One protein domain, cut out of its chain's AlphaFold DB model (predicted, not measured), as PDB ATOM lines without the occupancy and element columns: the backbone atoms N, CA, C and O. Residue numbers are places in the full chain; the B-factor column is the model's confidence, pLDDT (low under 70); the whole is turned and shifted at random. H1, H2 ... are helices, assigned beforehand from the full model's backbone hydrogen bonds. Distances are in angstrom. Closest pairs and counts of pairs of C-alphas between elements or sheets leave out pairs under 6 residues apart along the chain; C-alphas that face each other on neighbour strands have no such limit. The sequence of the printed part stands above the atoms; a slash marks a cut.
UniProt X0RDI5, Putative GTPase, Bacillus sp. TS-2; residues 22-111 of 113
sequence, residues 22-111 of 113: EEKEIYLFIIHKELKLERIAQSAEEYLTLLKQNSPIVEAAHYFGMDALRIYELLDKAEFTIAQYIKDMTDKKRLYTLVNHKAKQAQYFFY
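AT A GLANCE: This is residues 22 to 111 of the 113 residues of the protein "Putative GTPase" of Bacillus sp. TS-2 (UniProt X0RDI5). A long straight arm, residues 82 to 111, of which 82 to 110 belong to H4, sticks out from a small head, in which H1, H2, H3 and the first part of H4 fold together; H1 and H4 meet near their first residues and make a corner of about a right angle, 90 degrees. The printed part has 90 residues, with four named helices in the order H1, H2, H3, H4 and no named strand, an all helix domain. It is extended, with a radius of gyration of the C-alphas of 21.1 A and spans of 67 by 32 by 15 A.

IN THESE COORDINATES: H4, residues 68 to 110, is 63.3 A long and ends at C-alpha 110 at (66.805, 54.680, 134.749). H1, residues 22 to 40, is 28.0 A long, from C-alpha 22 at (30.128, 65.042, 95.192). H2 is residues 44 to 53, 14.3 A, and H3 residues 56 to 64, 11.9 A.

HOW THE PARTS SIT: H1 is the hub. Its residues 22 to 27 touch H4, about perpendicular at 90 degrees; the closest C-alphas, of Glu 23 and Leu 74, are 5.5 A apart. Its residues 26 to 34 touch H3 at a steep tilt of 45 degrees, opposite ways, closest at the C-alphas of Ile 30 and Pro 56, 5.5 A. Its residues 34 to 40 touch H2 at a steep tilt of 56 degrees, opposite ways, closest at the C-alphas of Glu 38 and Tyr 47, 5.9 A. H2 and H4 are apart. In H1, H2, H3 and H4 every O i to N i+4 pair is within hydrogen-bond range.

THE WHOLE: The C-alphas farthest apart, of Gly 65 and Tyr 111, are 67.9 A apart. Residues 82 to 111 stand free. The printed part has no cut, and its three links are tight. Residues 94 to 111 have pLDDT under 70.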
ATOM      1  N   GLU A  22      30.912  63.826  95.449       92.81
ATOM      2  CA  GLU A  22      30.128  65.042  95.192       92.81
ATOM      3  C   GLU A  22      30.616  66.239  96.029       92.81
ATOM      4  O   GLU A  22      30.934  67.291  95.481       92.81
ATOM      5  N   GLU A  23      30.777  66.053  97.343       92.81
ATOM      6  CA  GLU A  23      31.317  67.066  98.266       92.81
ATOM      7  C   GLU A  23      32.706  67.545  97.819       92.81
ATOM      8  O   GLU A  23      32.991  68.738  97.798       92.81
ATOM      9  N   LYS A  24      33.568  66.608  97.410       93.69
ATOM     10  CA  LYS A  24      34.926  66.884  96.942       93.69
ATOM     11  C   LYS A  24      34.940  67.701  95.655       93.69
ATOM     12  O   LYS A  24      35.740  68.625  95.538       93.69
ATOM     13  N   GLU A  25      34.121  67.329  94.677       94.62
ATOM     14  CA  GLU A  25      34.055  68.011  93.383       94.62
ATOM     15  C   GLU A  25      33.561  69.452  93.551       94.62
ATOM     16  O   GLU A  25      34.189  70.370  93.021       94.62
ATOM     17  N   ILE A  26      32.519  69.659  94.363       95.19
ATOM     18  CA  ILE A  26      31.994  70.993  94.689       95.19
ATOM     19  C   ILE A  26      33.033  71.816  95.451       95.19
ATOM     20  O   ILE A  26      33.341  72.939  95.051       95.19
ATOM     21  N   TYR A  27      33.619  71.246  96.506       94.19
ATOM     22  CA  TYR A  27      34.632  71.913  97.318       94.19
ATOM     23  C   TYR A  27      35.818  72.386  96.465       94.19
ATOM     24  O   TYR A  27      36.203  73.552  96.507       94.19
ATOM     25  N   LEU A  28      36.374  71.503  95.627       93.00
ATOM     26  CA  LEU A  28      37.509  71.844  94.768       93.00
ATOM     27  C   LEU A  28      37.148  72.879  93.698       93.00
ATOM     28  O   LEU A  28      37.983  73.725  93.377       93.00
ATOM     29  N   PHE A  29      35.931  72.828  93.153       95.31
ATOM     30  CA  PHE A  29      35.457  73.832  92.205       95.31
ATOM     31  C   PHE A  29      35.411  75.221  92.849       95.31
ATOM     32  O   PHE A  29      35.959  76.174  92.288       95.31
ATOM     33  N   ILE A  30      34.804  75.325  94.034       93.12
ATOM     34  CA  ILE A  30      34.642  76.587  94.765       93.12
ATOM     35  C   ILE A  30      36.006  77.151  95.165       93.12
ATOM     36  O   ILE A  30      36.322  78.277  94.788       93.12
ATOM     37  N   ILE A  31      36.873  76.346  95.786       92.06
ATOM     38  CA  ILE A  31      38.230  76.770  96.160       92.06
ATOM     39  C   ILE A  31      39.022  77.254  94.942       92.06
ATOM     40  O   ILE A  31      39.726  78.260  95.003       92.06
ATOM     41  N   HIS A  32      38.901  76.584  93.795       91.94
ATOM     42  CA  HIS A  32      39.591  77.021  92.585       91.94
ATOM     43  C   HIS A  32      39.107  78.392  92.080       91.94
ATOM     44  O   HIS A  32      39.897  79.152  91.513       91.94
ATOM     45  N   LYS A  33      37.824  78.715  92.264       92.69
ATOM     46  CA  LYS A  33      37.253  80.023  91.926       92.69
ATOM     47  C   LYS A  33      37.688  81.094  92.919       92.69
ATOM     48  O   LYS A  33      38.165  82.138  92.487       92.69
ATOM     49  N   GLU A  34      37.631  80.805  94.213       90.06
ATOM     50  CA  GLU A  34      38.097  81.712  95.266       90.06
ATOM     51  C   GLU A  34      39.579  82.064  95.098       90.06
ATOM     52  O   GLU A  34      39.926  83.241  95.052       90.06
ATOM     53  N   LEU A  35      40.439  81.072  94.839       89.94
ATOM     54  CA  LEU A  35      41.865  81.290  94.565       89.94
ATOM     55  C   LEU A  35      42.117  82.148  93.317       89.94
ATOM     56  O   LEU A  35      43.146  82.814  93.217       89.94
ATOM     57  N   LYS A  36      41.219  82.121  92.325       90.88
ATOM     58  CA  LYS A  36      41.316  83.014  91.161       90.88
ATOM     59  C   LYS A  36      40.971  84.449  91.539       90.88
ATOM     60  O   LYS A  36      41.672  85.349  91.087       90.88
ATOM     61  N   LEU A  37      39.935  84.646  92.353       90.38
ATOM     62  CA  LEU A  37      39.526  85.964  92.843       90.38
ATOM     63  C   LEU A  37      40.576  86.565  93.785       90.38
ATOM     64  O   LEU A  37      40.888  87.746  93.684       90.38
ATOM     65  N   GLU A  38      41.188  85.749  94.639       89.56
ATOM     66  CA  GLU A  38      42.273  86.175  95.526       89.56
ATOM     67  C   GLU A  38      43.496  86.660  94.733       89.56
ATOM     68  O   GLU A  38      44.083  87.682  95.066       89.56
ATOM     69  N   ARG A  39      43.853  85.982  93.633       90.75
ATOM     70  CA  ARG A  39      44.995  86.373  92.782       90.75
ATOM     71  C   ARG A  39      44.818  87.704  92.060       90.75
ATOM     72  O   ARG A  39      45.820  88.301  91.675       90.75
ATOM     73  N   ILE A  40      43.580  88.108  91.790       93.25
ATOM     74  CA  ILE A  40      43.286  89.373  91.102       93.25
ATOM     75  C   ILE A  40      43.040  90.518  92.085       93.25
ATOM     76  O   ILE A  40      43.205  91.673  91.705       93.25
ATOM     77  N   ALA A  41      42.666  90.210  93.329       92.56
ATOM     78  CA  ALA A  41      42.448  91.203  94.363       92.56
ATOM     79  C   ALA A  41      43.776  91.832  94.812       92.56
ATOM     80  O   ALA A  41      44.759  91.139  95.068       92.56
ATOM     81  N   GLN A  42      43.799  93.155  94.958       92.25
ATOM     82  CA  GLN A  42      44.950  93.905  95.468       92.25
ATOM     83  C   GLN A  42      44.868  94.118  96.987       92.25
ATOM     84  O   GLN A  42      45.847  94.521  97.615       92.25
ATOM     85  N   SER A  43      43.703  93.850  97.587       93.56
ATOM     86  CA  SER A  43      43.436  93.970  99.023       93.56
ATOM     87  C   SER A  43      42.365  92.979  99.492       93.56
ATOM     88  O   SER A  43      41.622  92.416  98.684       93.56
ATOM     89  N   ALA A  44      42.255  92.785 100.808       90.38
ATOM     90  CA  ALA A  44      41.220  91.936 101.400       90.38
ATOM     91  C   ALA A  44      39.806  92.503 101.164       90.38
ATOM     92  O   ALA A  44      38.874  91.756 100.878       90.38
ATOM     93  N   GLU A  45      39.640  93.826 101.229       93.88
ATOM     94  CA  GLU A  45      38.374  94.504 100.939       93.88
ATOM     95  C   GLU A  45      37.945  94.316  99.478       93.88
ATOM     96  O   GLU A  45      36.770  94.061  99.189       93.88
ATOM     97  N   GLU A  46      38.898  94.403  98.549       92.56
ATOM     98  CA  GLU A  46      38.646  94.139  97.135       92.56
ATOM     99  C   GLU A  46      38.281  92.671  96.903       92.56
ATOM    100  O   GLU A  46      37.312  92.392  96.200       92.56
ATOM    101  N   TYR A  47      38.964  91.733  97.563       89.69
ATOM    102  CA  TYR A  47      38.624  90.310  97.505       89.69
ATOM    103  C   TYR A  47      37.179  90.039  97.948       89.69
ATOM    104  O   TYR A  47      36.424  89.370  97.241       89.69
ATOM    105  N   LEU A  48      36.748  90.612  99.076       91.38
ATOM    106  CA  LEU A  48      35.367  90.475  99.554       91.38
ATOM    107  C   LEU A  48      34.352  91.095  98.585       91.38
ATOM    108  O   LEU A  48      33.239  90.585  98.434       91.38
ATOM    109  N   THR A  49      34.721  92.191  97.924       93.12
ATOM    110  CA  THR A  49      33.888  92.820  96.893       93.12
ATOM    111  C   THR A  49      33.763  91.911  95.670       93.12
ATOM    112  O   THR A  49      32.652  91.678  95.188       93.12
ATOM    113  N   LEU A  50      34.874  91.328  95.220       91.94
ATOM    114  CA  LEU A  50      34.924  90.392  94.101       91.94
ATOM    115  C   LEU A  50      34.141  89.105  94.377       91.94
ATOM    116  O   LEU A  50      33.436  88.647  93.482       91.94
ATOM    117  N   LEU A  51      34.193  88.565  95.598       89.94
ATOM    118  CA  LEU A  51      33.384  87.413  96.019       89.94
ATOM    119  C   LEU A  51      31.882  87.696  95.957       89.94
ATOM    120  O   LEU A  51      31.101  86.834  95.560       89.94
ATOM    121  N   LYS A  52      31.460  88.902  96.355       89.44
ATOM    122  CA  LYS A  52      30.047  89.302  96.282       89.44
ATOM    123  C   LYS A  52      29.577  89.456  94.839       89.44
ATOM    124  O   LYS A  52      28.451  89.081  94.530       89.44
ATOM    125  N   GLN A  53      30.421  90.020  93.977       91.38
ATOM    126  CA  GLN A  53      30.103  90.235  92.563       91.38
ATOM    127  C   GLN A  53      30.142  88.934  91.751       91.38
ATOM    128  O   GLN A  53      29.295  88.732  90.887       91.38
ATOM    129  N   ASN A  54      31.092  88.048  92.049       90.25
ATOM    130  CA  ASN A  54      31.324  86.787  91.348       90.25
ATOM    131  C   ASN A  54      31.190  85.626  92.334       90.25
ATOM    132  O   ASN A  54      32.181  85.006  92.709       90.25
ATOM    133  N   SER A  55      29.964  85.383  92.809       92.19
ATOM    134  CA  SER A  55      29.706  84.380  93.845       92.19
ATOM    135  C   SER A  55      30.089  82.970  93.373       92.19
ATOM    136  O   SER A  55      29.390  82.403  92.524       92.19
ATOM    137  N   PRO A  56      31.123  82.338  93.967       93.88
ATOM    138  CA  PRO A  56      31.537  80.988  93.588       93.88
ATOM    139  C   PRO A  56      30.448  79.938  93.832       93.88
ATOM    140  O   PRO A  56      30.359  78.960  93.094       93.88
ATOM    141  N   ILE A  57      29.593  80.161  94.835       94.06
ATOM    142  CA  ILE A  57      28.449  79.297  95.157       94.06
ATOM    143  C   ILE A  57      27.423  79.326  94.022       94.06
ATOM    144  O   ILE A  57      26.948  78.276  93.596       94.06
ATOM    145  N   VAL A  58      27.093  80.515  93.510       95.19
ATOM    146  CA  VAL A  58      26.137  80.660  92.400       95.19
ATOM    147  C   VAL A  58      26.709  80.062  91.116       95.19
ATOM    148  O   VAL A  58      26.004  79.363  90.389       95.19
ATOM    149  N   GLU A  59      28.000  80.274  90.855       95.12
ATOM    150  CA  GLU A  59      28.677  79.647  89.719       95.12
ATOM    151  C   GLU A  59      28.696  78.117  89.826       95.12
ATOM    152  O   GLU A  59      28.449  77.428  88.835       95.12
ATOM    153  N   ALA A  60      28.948  77.573  91.019       96.12
ATOM    154  CA  ALA A  60      28.896  76.138  91.272       96.12
ATOM    155  C   ALA A  60      27.476  75.585  91.082       96.12
ATOM    156  O   ALA A  60      27.307  74.564  90.420       96.12
ATOM    157  N   ALA A  61      26.451  76.279  91.581       97.00
ATOM    158  CA  ALA A  61      25.050  75.902  91.391       97.00
ATOM    159  C   ALA A  61      24.709  75.761  89.900       97.00
ATOM    160  O   ALA A  61      24.177  74.737  89.469       97.00
ATOM    161  N   HIS A  62      25.129  76.737  89.091       96.69
ATOM    162  CA  HIS A  62      24.989  76.678  87.640       96.69
ATOM    163  C   HIS A  62      25.779  75.529  87.002       96.69
ATOM    164  O   HIS A  62      25.251  74.843  86.128       96.69
ATOM    165  N   TYR A  63      27.029  75.314  87.416       97.00
ATOM    166  CA  TYR A  63      27.901  74.289  86.838       97.00
ATOM    167  C   TYR A  63      27.414  72.863  87.125       97.00
ATOM    168  O   TYR A  63      27.428  72.015  86.234       97.00
ATOM    169  N   PHE A  64      26.963  72.601  88.352       95.44
ATOM    170  CA  PHE A  64      26.498  71.282  88.787       95.44
ATOM    171  C   PHE A  64      24.994  71.060  88.560       95.44
ATOM    172  O   PHE A  64      24.507  69.954  88.785       95.44
ATOM    173  N   GLY A  65      24.256  72.081  88.110       96.62
ATOM    174  CA  GLY A  65      22.808  72.000  87.909       96.62
ATOM    175  C   GLY A  65      22.038  71.773  89.215       96.62
ATOM    176  O   GLY A  65      21.036  71.063  89.220       96.62
ATOM    177  N   MET A  66      22.528  72.339  90.318       95.81
ATOM    178  CA  MET A  66      21.954  72.208  91.661       95.81
ATOM    179  C   MET A  66      21.459  73.561  92.163       95.81
ATOM    180  O   MET A  66      21.874  74.610  91.674       95.81
ATOM    181  N   ASP A  67      20.589  73.561  93.170       96.62
ATOM    182  CA  ASP A  67      20.219  74.793  93.852       96.62
ATOM    183  C   ASP A  67      21.378  75.322  94.720       96.62
ATOM    184  O   ASP A  67      22.191  74.570  95.264       96.62
ATOM    185  N   ALA A  68      21.468  76.648  94.850       94.38
ATOM    186  CA  ALA A  68      22.554  77.291  95.589       94.38
ATOM    187  C   ALA A  68      22.558  76.928  97.084       94.38
ATOM    188  O   ALA A  68      23.627  76.853  97.689       94.38
ATOM    189  N   LEU A  69      21.382  76.665  97.669       96.06
ATOM    190  CA  LEU A  69      21.273  76.217  99.056       96.06
ATOM    191  C   LEU A  69      21.921  74.837  99.218       96.06
ATOM    192  O   LEU A  69      22.708  74.633 100.137       96.06
ATOM    193  N   ARG A  70      21.679  73.918  98.286       96.12
ATOM    194  CA  ARG A  70      22.283  72.590  98.287       96.12
ATOM    195  C   ARG A  70      23.790  72.626  98.090       96.12
ATOM    196  O   ARG A  70      24.501  71.886  98.767       96.12
ATOM    197  N   ILE A  71      24.286  73.487  97.204       97.06
ATOM    198  CA  ILE A  71      25.730  73.720  97.069       97.06
ATOM    199  C   ILE A  71      26.320  74.193  98.397       97.06
ATOM    200  O   ILE A  71      27.340  73.660  98.828       97.06
ATOM    201  N   TYR A  72      25.663  75.144  99.062       94.75
ATOM    202  CA  TYR A  72      26.099  75.642 100.363       94.75
ATOM    203  C   TYR A  72      26.113  74.537 101.429       94.75
ATOM    204  O   TYR A  72      27.109  74.379 102.126       94.75
ATOM    205  N   GLU A  73      25.071  73.704 101.510       96.31
ATOM    206  CA  GLU A  73      25.036  72.559 102.432       96.31
ATOM    207  C   GLU A  73      26.167  71.553 102.183       96.31
ATOM    208  O   GLU A  73      26.696  70.957 103.123       96.31
ATOM    209  N   LEU A  74      26.494  71.289 100.915       95.75
ATOM    210  CA  LEU A  74      27.555  70.353 100.543       95.75
ATOM    211  C   LEU A  74      28.939  70.939 100.829       95.75
ATOM    212  O   LEU A  74      29.816  70.208 101.290       95.75
ATOM    213  N   LEU A  75      29.110  72.244 100.615       94.75
ATOM    214  CA  LEU A  75      30.317  72.970 100.989       94.75
ATOM    215  C   LEU A  75      30.525  72.948 102.509       94.75
ATOM    216  O   LEU A  75      31.585  72.524 102.959       94.75
ATOM    217  N   ASP A  76      29.506  73.301 103.294       94.56
ATOM    218  CA  ASP A  76      29.571  73.314 104.763       94.56
ATOM    219  C   ASP A  76      29.911  71.921 105.326       94.56
ATOM    220  O   ASP A  76      30.799  71.761 106.167       94.56
ATOM    221  N   LYS A  77      29.303  70.859 104.778       94.69
ATOM    222  CA  LYS A  77      29.660  69.470 105.126       94.69
ATOM    223  C   LYS A  77      31.108  69.129 104.787       94.69
ATOM    224  O   LYS A  77      31.766  68.423 105.561       94.69
ATOM    225  N   ALA A  78      31.601  69.589 103.638       93.19
ATOM    226  CA  ALA A  78      32.978  69.361 103.233       93.19
ATOM    227  C   ALA A  78      33.956  70.072 104.179       93.19
ATOM    228  O   ALA A  78      34.883  69.441 104.691       93.19
ATOM    229  N   GLU A  79      33.710  71.347 104.477       91.88
ATOM    230  CA  GLU A  79      34.511  72.149 105.404       91.88
ATOM    231  C   GLU A  79      34.511  71.559 106.812       91.88
ATOM    232  O   GLU A  79      35.573  71.393 107.416       91.88
ATOM    233  N   PHE A  80      33.346  71.139 107.307       93.62
ATOM    234  CA  PHE A  80      33.225  70.464 108.591       93.62
ATOM    235  C   PHE A  80      34.048  69.173 108.639       93.62
ATOM    236  O   PHE A  80      34.815  68.954 109.578       93.62
ATOM    237  N   THR A  81      33.943  68.333 107.607       92.06
ATOM    238  CA  THR A  81      34.705  67.077 107.516       92.06
ATOM    239  C   THR A  81      36.210  67.342 107.490       92.06
ATOM    240  O   THR A  81      36.984  66.645 108.157       92.06
ATOM    241  N   ILE A  82      36.638  68.374 106.756       88.62
ATOM    242  CA  ILE A  82      38.040  68.784 106.697       88.62
ATOM    243  C   ILE A  82      38.525  69.262 108.069       88.62
ATOM    244  O   ILE A  82      39.548  68.780 108.564       88.62
ATOM    245  N   ALA A  83      37.775  70.160 108.710       89.44
ATOM    246  CA  ALA A  83      38.109  70.722 110.012       89.44
ATOM    247  C   ALA A  83      38.186  69.640 111.099       89.44
ATOM    248  O   ALA A  83      39.144  69.611 111.876       89.44
ATOM    249  N   GLN A  84      37.227  68.708 111.118       90.88
ATOM    250  CA  GLN A  84      37.244  67.567 112.033       90.88
ATOM    251  C   GLN A  84      38.495  66.711 111.847       90.88
ATOM    252  O   GLN A  84      39.179  66.399 112.821       90.88
ATOM    253  N   TYR A  85      38.850  66.377 110.604       88.25
ATOM    254  CA  TYR A  85      40.039  65.571 110.344       88.25
ATOM    255  C   TYR A  85      41.330  66.272 110.786       88.25
ATOM    256  O   TYR A  85      42.197  65.650 111.406       88.25
ATOM    257  N   ILE A  86      41.469  67.565 110.486       83.06
ATOM    258  CA  ILE A  86      42.642  68.350 110.887       83.06
ATOM    259  C   ILE A  86      42.747  68.408 112.415       83.06
ATOM    260  O   ILE A  86      43.842  68.216 112.959       83.06
ATOM    261  N   LYS A  87      41.626  68.611 113.113       85.56
ATOM    262  CA  LYS A  87      41.573  68.594 114.577       85.56
ATOM    263  C   LYS A  87      42.020  67.244 115.137       85.56
ATOM    264  O   LYS A  87      42.966  67.203 115.920       85.56
ATOM    265  N   ASP A  88      41.438  66.144 114.661       85.81
ATOM    266  CA  ASP A  88      41.776  64.790 115.115       85.81
ATOM    267  C   ASP A  88      43.263  64.465 114.927       85.81
ATOM    268  O   ASP A  88      43.899  63.847 115.786       85.81
ATOM    269  N   MET A  89      43.841  64.869 113.794       81.94
ATOM    270  CA  MET A  89      45.256  64.637 113.509       81.94
ATOM    271  C   MET A  89      46.171  65.510 114.370       81.94
ATOM    272  O   MET A  89      47.221  65.042 114.821       81.94
ATOM    273  N   THR A  90      45.764  66.747 114.649       78.56
ATOM    274  CA  THR A  90      46.492  67.658 115.540       78.56
ATOM    275  C   THR A  90      46.476  67.144 116.980       78.56
ATOM    276  O   THR A  90      47.527  67.080 117.625       78.56
ATOM    277  N   ASP A  91      45.324  66.672 117.457       79.69
ATOM    278  CA  ASP A  91      45.165  66.098 118.795       79.69
ATOM    279  C   ASP A  91      45.988  64.811 118.953       79.69
ATOM    280  O   ASP A  91      46.711  64.645 119.941       79.69
ATOM    281  N   LYS A  92      45.996  63.937 117.938       74.81
ATOM    282  CA  LYS A  92      46.858  62.742 117.912       74.81
ATOM    283  C   LYS A  92      48.344  63.091 117.936       74.81
ATOM    284  O   LYS A  92      49.103  62.465 118.677       74.81
ATOM    285  N   LYS A  93      48.776  64.102 117.174       72.19
ATOM    286  CA  LYS A  93      50.171  64.578 117.184       72.19
ATOM    287  C   LYS A  93      50.568  65.105 118.565       72.19
ATOM    288  O   LYS A  93      51.657  64.787 119.059       72.19
ATOM    289  N   ARG A  94      49.681  65.863 119.217       68.81
ATOM    290  CA  ARG A  94      49.888  66.372 120.580       68.81
ATOM    291  C   ARG A  94      50.016  65.225 121.579       68.81
ATOM    292  O   ARG A  94      50.966  65.210 122.360       68.81
ATOM    293  N   LEU A  95      49.120  64.241 121.512       62.66
ATOM    294  CA  LEU A  95      49.155  63.068 122.384       62.66
ATOM    295  C   LEU A  95      50.444  62.256 122.195       62.66
ATOM    296  O   LEU A  95      51.116  61.949 123.176       62.66
ATOM    297  N   TYR A  96      50.839  61.973 120.950       62.78
ATOM    298  CA  TYR A  96      52.086  61.260 120.644       62.78
ATOM    299  C   TYR A  96      53.316  61.986 121.202       62.78
ATOM    300  O   TYR A  96      54.219  61.359 121.756       62.78
ATOM    301  N   THR A  97      53.344  63.315 121.098       68.19
ATOM    302  CA  THR A  97      54.429  64.133 121.656       68.19
ATOM    303  C   THR A  97      54.477  64.029 123.180       68.19
ATOM    304  O   THR A  97      55.548  63.821 123.744       68.19
ATOM    305  N   LEU A  98      53.323  64.108 123.851       63.47
ATOM    306  CA  LEU A  98      53.227  63.994 125.309       63.47
ATOM    307  C   LEU A  98      53.664  62.614 125.817       63.47
ATOM    308  O   LEU A  98      54.423  62.531 126.782       63.47
ATOM    309  N   VAL A  99      53.212  61.537 125.167       66.38
ATOM    310  CA  VAL A  99      53.567  60.159 125.545       66.38
ATOM    311  C   VAL A  99      55.066  59.922 125.365       66.38
ATOM    312  O   VAL A  99      55.721  59.437 126.285       66.38
ATOM    313  N   ASN A 100      55.642  60.335 124.234       59.47
ATOM    314  CA  ASN A 100      57.074  60.154 123.990       59.47
ATOM    315  C   ASN A 100      57.957  61.045 124.863       59.47
ATOM    316  O   ASN A 100      59.048  60.629 125.245       59.47
ATOM    317  N   HIS A 101      57.505  62.252 125.205       58.38
ATOM    318  CA  HIS A 101      58.224  63.102 126.148       58.38
ATOM    319  C   HIS A 101      58.297  62.449 127.535       58.38
ATOM    320  O   HIS A 101      59.373  62.385 128.125       58.38
ATOM    321  N   LYS A 102      57.181  61.890 128.027       60.91
ATOM    322  CA  LYS A 102      57.156  61.138 129.292       60.91
ATOM    323  C   LYS A 102      58.010  59.868 129.238       60.91
ATOM    324  O   LYS A 102      58.735  59.597 130.187       60.91
ATOM    325  N   ALA A 103      57.974  59.126 128.129       58.81
ATOM    326  CA  ALA A 103      58.790  57.924 127.949       58.81
ATOM    327  C   ALA A 103      60.298  58.233 127.943       58.81
ATOM    328  O   ALA A 103      61.069  57.531 128.591       58.81
ATOM    329  N   LYS A 104      60.716  59.319 127.277       55.94
ATOM    330  CA  LYS A 104      62.109  59.785 127.310       55.94
ATOM    331  C   LYS A 104      62.534  60.220 128.708       55.94
ATOM    332  O   LYS A 104      63.608  59.831 129.146       55.94
ATOM    333  N   GLN A 105      61.707  60.989 129.418       55.97
ATOM    334  CA  GLN A 105      62.005  61.375 130.803       55.97
ATOM    335  C   GLN A 105      62.186  60.147 131.697       55.97
ATOM    336  O   GLN A 105      63.191  60.066 132.391       55.97
ATOM    337  N   ALA A 106      61.274  59.173 131.621       54.25
ATOM    338  CA  ALA A 106      61.391  57.924 132.367       54.25
ATOM    339  C   ALA A 106      62.695  57.180 132.037       54.25
ATOM    340  O   ALA A 106      63.387  56.764 132.954       54.25
ATOM    341  N   GLN A 107      63.080  57.087 130.758       47.06
ATOM    342  CA  GLN A 107      64.362  56.495 130.363       47.06
ATOM    343  C   GLN A 107      65.557  57.197 131.012       47.06
ATOM    344  O   GLN A 107      66.408  56.504 131.550       47.06
ATOM    345  N   TYR A 108      65.612  58.534 131.032       44.41
ATOM    346  CA  TYR A 108      66.707  59.250 131.697       44.41
ATOM    347  C   TYR A 108      66.800  58.934 133.196       44.41
ATOM    348  O   TYR A 108      67.912  58.803 133.690       44.41
ATOM    349  N   PHE A 109      65.683  58.744 133.904       45.25
ATOM    350  CA  PHE A 109      65.716  58.354 135.321       45.25
ATOM    351  C   PHE A 109      66.346  56.970 135.556       45.25
ATOM    352  O   PHE A 109      67.014  56.791 136.565       45.25
ATOM    353  N   PHE A 110      66.217  56.024 134.619       44.84
ATOM    354  CA  PHE A 110      66.805  54.680 134.749       44.84
ATOM    355  C   PHE A 110      68.310  54.603 134.431       44.84
ATOM    356  O   PHE A 110      68.914  53.560 134.657       44.84
ATOM    357  N   TYR A 111      68.927  55.663 133.895       47.78
ATOM    358  CA  TYR A 111      70.365  55.689 133.566       47.78
ATOM    359  C   TYR A 111      71.231  56.411 134.613       47.78
ATOM    360  O   TYR A 111      72.433  56.560 134.399       47.78
TER     361      TYR A 111